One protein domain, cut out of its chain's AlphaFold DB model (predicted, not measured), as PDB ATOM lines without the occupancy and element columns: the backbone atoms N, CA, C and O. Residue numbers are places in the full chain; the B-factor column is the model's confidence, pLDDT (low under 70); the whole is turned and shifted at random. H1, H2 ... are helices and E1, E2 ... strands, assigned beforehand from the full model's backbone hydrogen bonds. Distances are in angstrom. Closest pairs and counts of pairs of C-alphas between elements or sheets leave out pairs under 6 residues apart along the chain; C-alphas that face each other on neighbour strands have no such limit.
ATOM      1  N   ASN A  93     142.601 139.709 131.918       69.44
ATOM      2  CA  ASN A  93     142.471 139.950 130.481       69.44
ATOM      3  C   ASN A  93     141.040 139.575 130.028       69.44
ATOM      4  O   ASN A  93     140.664 138.416 130.212       69.44
ATOM      5  N   PRO A  94     140.255 140.490 129.426       70.62
ATOM      6  CA  PRO A  94     138.890 140.206 128.984       70.62
ATOM      7  C   PRO A  94     138.770 138.987 128.062       70.62
ATOM      8  O   PRO A  94     137.788 138.255 128.138       70.62
ATOM      9  N   ASP A  95     139.773 138.722 127.223       75.31
ATOM     10  CA  ASP A  95     139.796 137.532 126.366       75.31
ATOM     11  C   ASP A  95     140.005 136.249 127.167       75.31
ATOM     12  O   ASP A  95     139.414 135.217 126.852       75.31
ATOM     13  N   LEU A  96     140.807 136.319 128.235       73.81
ATOM     14  CA  LEU A  96     140.983 135.207 129.162       73.81
ATOM     15  C   LEU A  96     139.702 134.963 129.964       73.81
ATOM     16  O   LEU A  96     139.294 133.814 130.074       73.81
ATOM     17  N   ILE A  97     139.040 136.020 130.452       74.69
ATOM     18  CA  ILE A  97     137.738 135.912 131.131       74.69
ATOM     19  C   ILE A  97     136.724 135.249 130.201       74.69
ATOM     20  O   ILE A  97     136.096 134.269 130.581       74.69
ATOM     21  N   ARG A  98     136.612 135.715 128.951       81.44
ATOM     22  CA  ARG A  98     135.723 135.101 127.955       81.44
ATOM     23  C   ARG A  98     136.075 133.640 127.689       81.44
ATOM     24  O   ARG A  98     135.183 132.808 127.567       81.44
ATOM     25  N   ALA A  99     137.358 133.300 127.588       82.88
ATOM     26  CA  ALA A  99     137.777 131.916 127.394       82.88
ATOM     27  C   ALA A  99     137.421 131.024 128.600       82.88
ATOM     28  O   ALA A  99     136.932 129.909 128.403       82.88
ATOM     29  N   GLU A 100     137.622 131.523 129.824       81.12
ATOM     30  CA  GLU A 100     137.227 130.862 131.075       81.12
ATOM     31  C   GLU A 100     135.699 130.685 131.139       81.12
ATOM     32  O   GLU A 100     135.227 129.563 131.326       81.12
ATOM     33  N   ASN A 101     134.923 131.736 130.857       85.44
ATOM     34  CA  ASN A 101     133.456 131.707 130.846       85.44
ATOM     35  C   ASN A 101     132.904 130.740 129.792       85.44
ATOM     36  O   ASN A 101     131.999 129.966 130.082       85.44
ATOM     37  N   ARG A 102     133.508 130.651 128.603       91.38
ATOM     38  CA  ARG A 102     133.125 129.645 127.594       91.38
ATOM     39  C   ARG A 102     133.384 128.215 128.057       91.38
ATOM     40  O   ARG A 102     132.674 127.293 127.648       91.38
ATOM     41  N   GLN A 103     134.421 127.995 128.862       89.19
ATOM     42  CA  GLN A 103     134.699 126.683 129.441       89.19
ATOM     43  C   GLN A 103     133.717 126.348 130.572       89.19
ATOM     44  O   GLN A 103     133.246 125.206 130.650       89.19
ATOM     45  N   LEU A 104     133.386 127.341 131.399       87.25
ATOM     46  CA  LEU A 104     132.350 127.266 132.426       87.25
ATOM     47  C   LEU A 104     131.001 126.908 131.790       87.25
ATOM     48  O   LEU A 104     130.433 125.873 132.120       87.25
ATOM     49  N   TYR A 105     130.586 127.659 130.770       93.69
ATOM     50  CA  TYR A 105     129.355 127.467 130.004       93.69
ATOM     51  C   TYR A 105     129.226 126.058 129.420       93.69
ATOM     52  O   TYR A 105     128.227 125.376 129.620       93.69
ATOM     53  N   LYS A 106     130.276 125.542 128.765       94.81
ATOM     54  CA  LYS A 106     130.275 124.158 128.249       94.81
ATOM     55  C   LYS A 106     130.101 123.109 129.344       94.81
ATOM     56  O   LYS A 106     129.567 122.036 129.075       94.81
ATOM     57  N   SER A 107     130.616 123.378 130.541       92.88
ATOM     58  CA  SER A 107     130.456 122.482 131.689       92.88
ATOM     59  C   SER A 107     129.048 122.600 132.260       92.88
ATOM     60  O   SER A 107     128.440 121.581 132.566       92.88
ATOM     61  N   PHE A 108     128.512 123.819 132.314       94.50
ATOM     62  CA  PHE A 108     127.162 124.106 132.779       94.50
ATOM     63  C   PHE A 108     126.131 123.401 131.907       94.50
ATOM     64  O   PHE A 108     125.308 122.661 132.426       94.50
ATOM     65  N   LEU A 109     126.244 123.504 130.578       96.00
ATOM     66  CA  LEU A 109     125.367 122.778 129.659       96.00
ATOM     67  C   LEU A 109     125.420 121.262 129.882       96.00
ATOM     68  O   LEU A 109     124.399 120.598 129.804       96.00
ATOM     69  N   LYS A 110     126.587 120.677 130.168       95.44
ATOM     70  CA  LYS A 110     126.671 119.231 130.449       95.44
ATOM     71  C   LYS A 110     126.022 118.855 131.776       95.44
ATOM     72  O   LYS A 110     125.405 117.801 131.857       95.44
ATOM     73  N   PHE A 111     126.203 119.692 132.792       95.12
ATOM     74  CA  PHE A 111     125.629 119.506 134.119       95.12
ATOM     75  C   PHE A 111     124.102 119.672 134.101       95.12
ATOM     76  O   PHE A 111     123.387 118.860 134.674       95.12
ATOM     77  N   ASN A 112     123.609 120.669 133.366       95.75
ATOM     78  CA  ASN A 112     122.208 121.071 133.307       95.75
ATOM     79  C   ASN A 112     121.497 120.589 132.026       95.75
ATOM     80  O   ASN A 112     120.733 121.321 131.401       95.75
ATOM     81  N   ASN A 113     121.774 119.354 131.592       93.69
ATOM     82  CA  ASN A 113     121.049 118.666 130.508       93.69
ATOM     83  C   ASN A 113     120.906 119.451 129.185       93.69
ATOM     84  O   ASN A 113     119.899 119.357 128.488       93.69
ATOM     85  N   GLY A 114     121.924 120.219 128.818       94.12
ATOM     86  CA  GLY A 114     121.979 121.017 127.596       94.12
ATOM     87  C   GLY A 114     121.301 122.384 127.694       94.12
ATOM     88  O   GLY A 114     121.310 123.108 126.702       94.12
ATOM     89  N   ASN A 115     120.762 122.764 128.856       93.88
ATOM     90  CA  ASN A 115     120.102 124.050 129.060       93.88
ATOM     91  C   ASN A 115     121.024 125.056 129.773       93.88
ATOM     92  O   ASN A 115     121.651 124.713 130.778       93.88
ATOM     93  N   PRO A 116     121.101 126.315 129.308       94.81
ATOM     94  CA  PRO A 116     121.860 127.366 129.985       94.81
ATOM     95  C   PRO A 116     121.072 128.050 131.114       94.81
ATOM     96  O   PRO A 116     121.633 128.904 131.788       94.81
ATOM     97  N   LEU A 117     119.800 127.688 131.303       95.62
ATOM     98  CA  LEU A 117     118.910 128.188 132.350       95.62
ATOM     99  C   LEU A 117     118.507 127.028 133.269       95.62
ATOM    100  O   LEU A 117     118.108 125.969 132.779       95.62
ATOM    101  N   ALA A 118     118.624 127.222 134.578       95.44
ATOM    102  CA  ALA A 118     118.152 126.303 135.607       95.44
ATOM    103  C   ALA A 118     117.198 127.027 136.559       95.44
ATOM    104  O   ALA A 118     117.352 128.226 136.794       95.44
ATOM    105  N   PHE A 119     116.250 126.287 137.125       95.25
ATOM    106  CA  PHE A 119     115.321 126.792 138.129       95.25
ATOM    107  C   PHE A 119     115.589 126.104 139.467       95.25
ATOM    108  O   PHE A 119     115.882 124.908 139.501       95.25
ATOM    109  N   VAL A 120     115.503 126.864 140.553       92.19
ATOM    110  CA  VAL A 120     115.765 126.408 141.921       92.19
ATOM    111  C   VAL A 120     114.683 126.919 142.861       92.19
ATOM    112  O   VAL A 120     114.096 127.976 142.648       92.19
ATOM    113  N   GLU A 121     114.420 126.150 143.906       91.00
ATOM    114  CA  GLU A 121     113.318 126.361 144.839       91.00
ATOM    115  C   GLU A 121     113.526 127.511 145.825       91.00
ATOM    116  O   GLU A 121     112.552 128.062 146.336       91.00
ATOM    117  N   SER A 122     114.783 127.859 146.104       87.19
ATOM    118  CA  SER A 122     115.158 128.839 147.122       87.19
ATOM    119  C   SER A 122     116.591 129.329 146.927       87.19
ATOM    120  O   SER A 122     117.327 128.826 146.069       87.19
ATOM    121  N   GLU A 123     117.021 130.270 147.766       80.19
ATOM    122  CA  GLU A 123     118.420 130.697 147.857       80.19
ATOM    123  C   GLU A 123     119.352 129.547 148.268       80.19
ATOM    124  O   GLU A 123     120.409 129.343 147.669       80.19
ATOM    125  N   GLU A 124     118.940 128.707 149.217       81.75
ATOM    126  CA  GLU A 124     119.680 127.500 149.590       81.75
ATOM    127  C   GLU A 124     119.719 126.486 148.444       81.75
ATOM    128  O   GLU A 124     120.737 125.816 148.250       81.75
ATOM    129  N   GLY A 125     118.630 126.369 147.678       82.69
ATOM    130  CA  GLY A 125     118.589 125.585 146.443       82.69
ATOM    131  C   GLY A 125     119.602 126.090 145.417       82.69
ATOM    132  O   GLY A 125     120.361 125.298 144.853       82.69
ATOM    133  N   ALA A 126     119.695 127.412 145.248       79.44
ATOM    134  CA  ALA A 126     120.688 128.047 144.388       79.44
ATOM    135  C   ALA A 126     122.122 127.763 144.851       79.44
ATOM    136  O   ALA A 126     122.955 127.353 144.041       79.44
ATOM    137  N   ASN A 127     122.403 127.913 146.149       76.62
ATOM    138  CA  ASN A 127     123.718 127.626 146.723       76.62
ATOM    139  C   ASN A 127     124.122 126.163 146.502       76.62
ATOM    140  O   ASN A 127     125.235 125.897 146.048       76.62
ATOM    141  N   ARG A 128     123.208 125.211 146.747       82.69
ATOM    142  CA  ARG A 128     123.447 123.785 146.464       82.69
ATOM    143  C   ARG A 128     123.741 123.546 144.986       82.69
ATOM    144  O   ARG A 128     124.727 122.887 144.664       82.69
ATOM    145  N   PHE A 129     122.932 124.112 144.093       89.06
ATOM    146  CA  PHE A 129     123.130 123.968 142.653       89.06
ATOM    147  C   PHE A 129     124.499 124.503 142.214       89.06
ATOM    148  O   PHE A 129     125.224 123.818 141.492       89.06
ATOM    149  N   ILE A 130     124.867 125.713 142.651       83.81
ATOM    150  CA  ILE A 130     126.149 126.345 142.310       83.81
ATOM    151  C   ILE A 130     127.306 125.510 142.850       83.81
ATOM    152  O   ILE A 130     128.247 125.233 142.108       83.81
ATOM    153  N   HIS A 131     127.229 125.060 144.103       79.94
ATOM    154  CA  HIS A 131     128.243 124.203 144.706       79.94
ATOM    155  C   HIS A 131     128.454 122.911 143.898       79.94
ATOM    156  O   HIS A 131     129.578 122.596 143.498       79.94
ATOM    157  N   ASP A 132     127.375 122.190 143.592       85.62
ATOM    158  CA  ASP A 132     127.436 120.922 142.861       85.62
ATOM    159  C   ASP A 132     127.943 121.119 141.426       85.62
ATOM    160  O   ASP A 132     128.758 120.335 140.916       85.62
ATOM    161  N   PHE A 133     127.528 122.214 140.785       87.88
ATOM    162  CA  PHE A 133     128.039 122.618 139.485       87.88
ATOM    163  C   PHE A 133     129.547 122.916 139.530       87.88
ATOM    164  O   PHE A 133     130.297 122.427 138.678       87.88
ATOM    165  N   LEU A 134     130.018 123.694 140.507       81.50
ATOM    166  CA  LEU A 134     131.435 124.031 140.643       81.50
ATOM    167  C   LEU A 134     132.270 122.783 140.925       81.50
ATOM    168  O   LEU A 134     133.345 122.618 140.341       81.50
ATOM    169  N   GLU A 135     131.768 121.844 141.728       80.25
ATOM    170  CA  GLU A 135     132.431 120.560 141.943       80.25
ATOM    171  C   GLU A 135     132.532 119.751 140.634       80.25
ATOM    172  O   GLU A 135     133.605 119.233 140.293       80.25
ATOM    173  N   HIS A 136     131.448 119.688 139.851       87.06
ATOM    174  CA  HIS A 136     131.434 119.063 138.527       87.06
ATOM    175  C   HIS A 136     132.442 119.723 137.569       87.06
ATOM    176  O   HIS A 136     133.260 119.041 136.938       87.06
ATOM    177  N   HIS A 137     132.428 121.054 137.483       84.19
ATOM    178  CA  HIS A 137     133.334 121.822 136.638       84.19
ATOM    179  C   HIS A 137     134.794 121.591 137.038       84.19
ATOM    180  O   HIS A 137     135.632 121.263 136.192       84.19
ATOM    181  N   ASN A 138     135.101 121.651 138.332       77.50
ATOM    182  CA  ASN A 138     136.441 121.424 138.860       77.50
ATOM    183  C   ASN A 138     136.946 119.996 138.619       77.50
ATOM    184  O   ASN A 138     138.135 119.815 138.356       77.50
ATOM    185  N   LYS A 139     136.071 118.980 138.654       81.25
ATOM    186  CA  LYS A 139     136.417 117.602 138.253       81.25
ATOM    187  C   LYS A 139     136.758 117.511 136.761       81.25
ATOM    188  O   LYS A 139     137.659 116.759 136.391       81.25
ATOM    189  N   SER A 140     136.082 118.289 135.912       77.06
ATOM    190  CA  SER A 140     136.346 118.339 134.464       77.06
ATOM    191  C   SER A 140     137.671 119.035 134.116       77.06
ATOM    192  O   SER A 140     138.324 118.708 133.120       77.06
ATOM    193  N   LEU A 141     138.107 119.971 134.961       72.50
ATOM    194  CA  LEU A 141     139.399 120.629 134.869       72.50
ATOM    195  C   LEU A 141     140.459 119.696 135.457       72.50
ATOM    196  O   LEU A 141     140.588 119.584 136.670       72.50
ATOM    197  N   ASN A 142     141.248 119.036 134.611       61.50
ATOM    198  CA  ASN A 142     142.286 118.067 134.988       61.50
ATOM    199  C   ASN A 142     143.475 118.717 135.763       61.50
ATOM    200  O   ASN A 142     144.620 118.721 135.316       61.50
ATOM    201  N   ARG A 143     143.201 119.365 136.905       62.03
ATOM    202  CA  ARG A 143     144.118 120.170 137.730       62.03
ATOM    203  C   ARG A 143     144.785 119.298 138.796       62.03
ATOM    204  O   ARG A 143     144.219 118.313 139.264       62.03
ATOM    205  N   SER A 144     145.978 119.672 139.260       55.91
ATOM    206  CA  SER A 144     146.626 118.995 140.397       55.91
ATOM    207  C   SER A 144     145.836 119.197 141.705       55.91
ATOM    208  O   SER A 144     145.169 120.217 141.881       55.91
ATOM    209  N   ALA A 145     145.910 118.242 142.643       56.25
ATOM    210  CA  ALA A 145     145.134 118.259 143.896       56.25
ATOM    211  C   ALA A 145     145.340 119.538 144.738       56.25
ATOM    212  O   ALA A 145     144.401 120.050 145.343       56.25
ATOM    213  N   ARG A 146     146.550 120.115 144.711       49.16
ATOM    214  CA  ARG A 146     146.882 121.370 145.406       49.16
ATOM    215  C   ARG A 146     146.181 122.595 144.805       49.16
ATOM    216  O   ARG A 146     145.763 123.469 145.553       49.16
ATOM    217  N   LYS A 147     146.032 122.654 143.474       58.19
ATOM    218  CA  LYS A 147     145.260 123.717 142.799       58.19
ATOM    219  C   LYS A 147     143.754 123.544 142.994       58.19
ATOM    220  O   LYS A 147     143.060 124.545 143.056       58.19
ATOM    221  N   ARG A 148     143.266 122.303 143.112       59.62
ATOM    222  CA  ARG A 148     141.854 122.019 143.420       59.62
ATOM    223  C   ARG A 148     141.461 122.533 144.803       59.62
ATOM    224  O   ARG A 148     140.471 123.234 144.909       59.62
ATOM    225  N   ARG A 149     142.270 122.262 145.834       55.75
ATOM    226  CA  ARG A 149     141.975 122.689 147.214       55.75
ATOM    227  C   ARG A 149     141.934 124.213 147.381       55.75
ATOM    228  O   ARG A 149     141.015 124.720 147.998       55.75
ATOM    229  N   LYS A 150     142.878 124.931 146.763       58.56
ATOM    230  CA  LYS A 150     142.902 126.404 146.789       58.56
ATOM    231  C   LYS A 150     141.745 127.031 145.991       58.56
ATOM    232  O   LYS A 150     141.321 128.129 146.307       58.56
ATOM    233  N   GLN A 151     141.264 126.348 144.947       61.41
ATOM    234  CA  GLN A 151     140.093 126.788 144.183       61.41
ATOM    235  C   GLN A 151     138.798 126.544 144.965       61.41
ATOM    236  O   GLN A 151     137.979 127.438 145.001       61.41
ATOM    237  N   LEU A 152     138.658 125.403 145.647       59.84
ATOM    238  CA  LEU A 152     137.522 125.125 146.539       59.84
ATOM    239  C   LEU A 152     137.373 126.190 147.637       59.84
ATOM    240  O   LEU A 152     136.280 126.694 147.833       59.84
ATOM    241  N   GLU A 153     138.473 126.596 148.277       59.69
ATOM    242  CA  GLU A 153     138.467 127.688 149.272       59.69
ATOM    243  C   GLU A 153     138.033 129.044 148.673       59.69
ATOM    244  O   GLU A 153     137.451 129.870 149.368       59.69
ATOM    245  N   LEU A 154     138.322 129.291 147.388       59.44
ATOM    246  CA  LEU A 154     137.854 130.485 146.674       59.44
ATOM    247  C   LEU A 154     136.389 130.349 146.260       59.44
ATOM    248  O   LEU A 154     135.656 131.320 146.358       59.44
ATOM    249  N   ASP A 155     135.969 129.169 145.808       59.25
ATOM    250  CA  ASP A 155     134.604 128.850 145.383       59.25
ATOM    251  C   ASP A 155     133.623 128.953 146.570       59.25
ATOM    252  O   ASP A 155     132.541 129.509 146.415       59.25
ATOM    253  N   GLU A 156     134.038 128.545 147.776       60.03
ATOM    254  CA  GLU A 156     133.303 128.788 149.031       60.03
ATOM    255  C   GLU A 156     133.066 130.285 149.297       60.03
ATOM    256  O   GLU A 156     132.081 130.663 149.920       60.03
ATOM    257  N   GLN A 157     133.936 131.155 148.777       56.66
ATOM    258  CA  GLN A 157     133.818 132.610 148.882       56.66
ATOM    259  C   GLN A 157     132.781 133.209 147.912       56.66
ATOM    260  O   GLN A 157     132.387 134.361 148.090       56.66
ATOM    261  N   TRP A 158     132.354 132.450 146.891       49.31
ATOM    262  CA  TRP A 158     131.274 132.812 145.959       49.31
ATOM    263  C   TRP A 158     129.896 132.330 146.422       49.31
ATOM    264  O   TRP A 158     128.898 132.653 145.780       49.31
ATOM    265  N   MET A 159     129.833 131.553 147.507       57.69
ATOM    266  CA  MET A 159     128.568 131.154 148.120       57.69
ATOM    267  C   MET A 159     127.878 132.392 148.696       57.69
ATOM    268  O   MET A 159     128.537 133.279 149.251       57.69
ATOM    269  N   LEU A 160     126.552 132.464 148.569       55.88
ATOM    270  CA  LEU A 160     125.790 133.521 149.227       55.88
ATOM    271  C   LEU A 160     125.959 133.378 150.749       55.88
ATOM    272  O   LEU A 160     126.054 132.251 151.246       55.88
ATOM    273  N   PRO A 161     126.068 134.490 151.499       52.22
ATOM    274  CA  PRO A 161     126.269 134.427 152.939       52.22
ATOM    275  C   PRO A 161     125.142 133.626 153.598       52.22
ATOM    276  O   PRO A 161     123.974 133.961 153.439       52.22
ATOM    277  N   GLU A 162     125.494 132.588 154.364       47.88
ATOM    278  CA  GLU A 162     124.521 131.848 155.168       47.88
ATOM    279  C   GLU A 162     123.859 132.819 156.155       47.88
ATOM    280  O   GLU A 162     124.490 133.304 157.102       47.88
ATOM    281  N   HIS A 163     122.583 133.132 155.934       49.50
ATOM    282  CA  HIS A 163     121.789 133.830 156.929       49.50
ATOM    283  C   HIS A 163     121.576 132.881 158.121       49.50
ATOM    284  O   HIS A 163     121.123 131.749 157.936       49.50
ATOM    285  N   PRO A 164     121.944 133.280 159.354       43.00
ATOM    286  CA  PRO A 164     121.817 132.407 160.508       43.00
ATOM    287  C   PRO A 164     120.337 132.147 160.796       43.00
ATOM    288  O   PRO A 164     119.645 133.028 161.288       43.00
ATOM    289  N   HIS A 165     119.907 130.920 160.496       46.50
ATOM    290  CA  HIS A 165     118.710 130.235 160.983       46.50
ATOM    291  C   HIS A 165     117.462 131.103 161.194       46.50
ATOM    292  O   HIS A 165     117.085 131.366 162.330       46.50
ATOM    293  N   ASP A 166     116.756 131.371 160.105       47.25
ATOM    294  CA  ASP A 166     115.326 131.088 160.042       47.25
ATOM    295  C   ASP A 166     115.158 130.238 158.781       47.25
ATOM    296  O   ASP A 166     115.544 130.670 157.702       47.25
ATOM    297  N   ILE A 167     114.710 128.985 158.912       46.94
ATOM    298  CA  ILE A 167     114.260 128.230 157.735       46.94
ATOM    299  C   ILE A 167     113.022 129.000 157.276       46.94
ATOM    300  O   ILE A 167     112.068 129.029 158.061       46.94
ATOM    301  N   PRO A 168     113.024 129.657 156.101       49.47
ATOM    302  CA  PRO A 168     111.817 130.303 155.615       49.47
ATOM    303  C   PRO A 168     110.727 129.237 155.569       49.47
ATOM    304  O   PRO A 168     111.003 128.089 155.195       49.47
ATOM    305  N   ASP A 169     109.511 129.581 155.986       56.56
ATOM    306  CA  ASP A 169     108.364 128.710 155.743       56.56
ATOM    307  C   ASP A 169     108.407 128.309 154.251       56.56
ATOM    308  O   ASP A 169     108.707 129.171 153.420       56.56
ATOM    309  N   PRO A 170     108.203 127.041 153.848       53.69
ATOM    310  CA  PRO A 170     108.194 126.679 152.430       53.69
ATOM    311  C   PRO A 170     107.253 127.545 151.575       53.69
ATOM    312  O   PRO A 170     107.484 127.677 150.377       53.69
ATOM    313  N   GLU A 171     106.232 128.157 152.190       57.41
ATOM    314  CA  GLU A 171     105.341 129.152 151.571       57.41
ATOM    315  C   GLU A 171     105.978 130.547 151.375       57.41
ATOM    316  O   GLU A 171     105.510 131.317 150.541       57.41
ATOM    317  N   GLU A 172     107.056 130.877 152.088       64.06
ATOM    318  CA  GLU A 172     107.813 132.139 151.992       64.06
ATOM    319  C   GLU A 172     109.110 132.014 151.169       64.06
ATOM    320  O   GLU A 172     109.805 133.009 150.939       64.06
ATOM    321  N   SER A 173     109.456 130.809 150.705       78.31
ATOM    322  CA  SER A 173     110.647 130.587 149.882       78.31
ATOM    323  C   SER A 173     110.506 131.253 148.514       78.31
ATOM    324  O   SER A 173     109.627 130.906 147.724       78.31
ATOM    325  N   ILE A 174     111.412 132.182 148.203       84.81
ATOM    326  CA  ILE A 174     111.436 132.857 146.906       84.81
ATOM    327  C   ILE A 174     112.221 131.981 145.916       84.81
ATOM    328  O   ILE A 174     113.427 131.794 146.100       84.81
ATOM    329  N   PRO A 175     111.586 131.463 144.848       90.44
ATOM    330  CA  PRO A 175     112.278 130.644 143.867       90.44
ATOM    331  C   PRO A 175     113.262 131.482 143.047       90.44
ATOM    332  O   PRO A 175     113.109 132.699 142.895       90.44
ATOM    333  N   GLY A 176     114.293 130.815 142.532       89.94
ATOM    334  CA  GLY A 176     115.390 131.435 141.797       89.94
ATOM    335  C   GLY A 176     115.617 130.839 140.416       89.94
ATOM    336  O   GLY A 176     115.209 129.714 140.116       89.94
ATOM    337  N   MET A 177     116.314 131.593 139.574       93.06
ATOM    338  CA  MET A 177     116.779 131.167 138.261       93.06
ATOM    339  C   MET A 177     118.272 131.422 138.122       93.06
ATOM    340  O   MET A 177     118.769 132.483 138.504       93.06
ATOM    341  N   ILE A 178     118.966 130.458 137.530       92.25
ATOM    342  CA  ILE A 178     120.410 130.481 137.300       92.25
ATOM    343  C   ILE A 178     120.645 130.442 135.797       92.25
ATOM    344  O   ILE A 178     120.319 129.447 135.148       92.25
ATOM    345  N   TYR A 179     121.225 131.503 135.247       93.44
ATOM    346  CA  TYR A 179     121.572 131.589 133.832       93.44
ATOM    347  C   TYR A 179     123.084 131.613 133.651       93.44
ATOM    348  O   TYR A 179     123.793 132.329 134.349       93.44
ATOM    349  N   CYS A 180     123.598 130.829 132.707       91.75
ATOM    350  CA  CYS A 180     125.012 130.844 132.359       91.75
ATOM    351  C   CYS A 180     125.203 131.471 130.973       91.75
ATOM    352  O   CYS A 180     124.840 130.868 129.966       91.75
ATOM    353  N   ASP A 181     125.818 132.652 130.916       88.56
ATOM    354  CA  ASP A 181     126.232 133.318 129.684       88.56
ATOM    355  C   ASP A 181     127.666 132.912 129.295       88.56
ATOM    356  O   ASP A 181     128.580 132.951 130.129       88.56
ATOM    357  N   PRO A 182     127.932 132.587 128.018       88.69
ATOM    358  CA  PRO A 182     129.265 132.196 127.572       88.69
ATOM    359  C   PRO A 182     130.324 133.303 127.664       88.69
ATOM    360  O   PRO A 182     131.510 132.971 127.654       88.69
ATOM    361  N   ASP A 183     129.958 134.586 127.741       83.75
ATOM    362  CA  ASP A 183     130.933 135.670 127.882       83.75
ATOM    363  C   ASP A 183     130.886 136.359 129.257       83.75
ATOM    364  O   ASP A 183     131.918 136.889 129.669       83.75
ATOM    365  N   ALA A 184     129.749 136.347 129.964       77.88
ATOM    366  CA  ALA A 184     129.569 137.013 131.259       77.88
ATOM    367  C   ALA A 184     129.647 136.070 132.477       77.88
ATOM    368  O   ALA A 184     129.986 136.534 133.562       77.88
ATOM    369  N   GLY A 185     129.460 134.757 132.305       84.06
ATOM    370  CA  GLY A 185     129.525 133.790 133.406       84.06
ATOM    371  C   GLY A 185     128.145 133.456 133.970       84.06
ATOM    372  O   GLY A 185     127.200 133.309 133.205       84.06
ATOM    373  N   ILE A 186     128.034 133.253 135.283       84.81
ATOM    374  CA  ILE A 186     126.768 132.877 135.933       84.81
ATOM    375  C   ILE A 186     126.054 134.127 136.450       84.81
ATOM    376  O   ILE A 186     126.650 134.938 137.154       84.81
ATOM    377  N   GLU A 187     124.774 134.233 136.121       85.69
ATOM    378  CA  GLU A 187     123.823 135.216 136.622       85.69
ATOM    379  C   GLU A 187     122.754 134.503 137.459       85.69
ATOM    380  O   GLU A 187     122.354 133.376 137.149       85.69
ATOM    381  N   LEU A 188     122.296 135.158 138.527       85.44
ATOM    382  CA  LEU A 188     121.323 134.620 139.474       85.44
ATOM    383  C   LEU A 188     120.253 135.675 139.755       85.44
ATOM    384  O   LEU A 188     120.584 136.825 140.043       85.44
ATOM    385  N   VAL A 189     118.980 135.284 139.694       85.00
ATOM    386  CA  VAL A 189     117.853 136.159 140.038       85.00
ATOM    387  C   VAL A 189     116.783 135.383 140.800       85.00
ATOM    388  O   VAL A 189     116.575 134.205 140.527       85.00
ATOM    389  N   PHE A 190     116.095 136.039 141.733       85.31
ATOM    390  CA  PHE A 190     115.021 135.453 142.540       85.31
ATOM    391  C   PHE A 190     113.710 136.207 142.343       85.31
ATOM    392  O   PHE A 190     113.719 137.422 142.154       85.31
ATOM    393  N   GLY A 191     112.589 135.486 142.395       83.38
ATOM    394  CA  GLY A 191     111.244 136.068 142.351       83.38
ATOM    395  C   GLY A 191     110.738 136.419 140.951       83.38
ATOM    396  O   GLY A 191     109.753 137.137 140.828       83.38
ATOM    397  N   TYR A 192     111.397 135.920 139.901       87.12
ATOM    398  CA  TYR A 192     110.975 136.118 138.505       87.12
ATOM    399  C   TYR A 192     110.582 134.813 137.801       87.12
ATOM    400  O   TYR A 192     110.276 134.826 136.612       87.12
TER     401      TYR A 192
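AT A GLANCE: This is residues 93 to 192 of the 272 residues of an uncharacterized protein of marine sediment metagenome (UniProt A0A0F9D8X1). What is the shape? A small sheet of three strands has H1 and H2 over one face and the other face bare; H3 folds back alongside H2, off the sheet, and residues 159 to 175 return the chain to E2. What makes it up? The 100 printed residues hold three named helices and three named strands, in the order H1 E1 H2 H3 E2 E3; the class is mixed and the sheet, E1 E2 E3, is antiparallel. How large? It is compact, radius of gyration of the C-alphas 14.6 A, spans 42 by 28 by 25 A.

IN THESE COORDINATES: Where are the strands? E1 is residues 117 to 120, E2 176 to 181, and E3 185 to 190, ending at C-alpha (115.021, 135.453, 142.540). And the helices? H1, residues 94 to 111, begins at C-alpha (138.890, 140.206, 128.984) and is 25.1 A long; H2, 123 to 140, is 25.6 A; H3, 145 to 158, is 20.2 A.

HOW THE PARTS SIT: How do the strands pair? E1 and E2 are antiparallel neighbours, with N 118 and O 178 within hydrogen-bond range at 2.9 A; in the hairpin E2 and E3, also antiparallel, N 179 and O 187 are within hydrogen-bond range at 2.9 A. What is on the sheet? H1, height 7.0 A, is slantwise to E2 at 34 degrees on the local plane; H2, on the same face at 9.6 A, runs along E2 at 23 degrees on the local plane. How do the helices meet? H1 touches H2 with residues 104 to 111 alone, about perpendicular at 77 degrees, closest C-alphas Ser 107 and His 137, 5.8 A. H2 and H3, a hairpin, only just touch, with 3 pairs of C-alphas within 8 A, closest Asn 138 and Arg 148, 7.1 A, at a shallow tilt of 21 degrees, opposite ways. Every O i to N i+4 pair is within hydrogen-bond range in H1 and H2, and 8 of 10 in H3.

THE WHOLE: How far does it reach? The farthest C-alphas, Asn 93 and Glu 171, are 44.0 A apart. Is it continuous and sure? The printed part has no cut, the H3 to E2 link is long, and pLDDT is under 70 at residue 93 and residues 142 to 172.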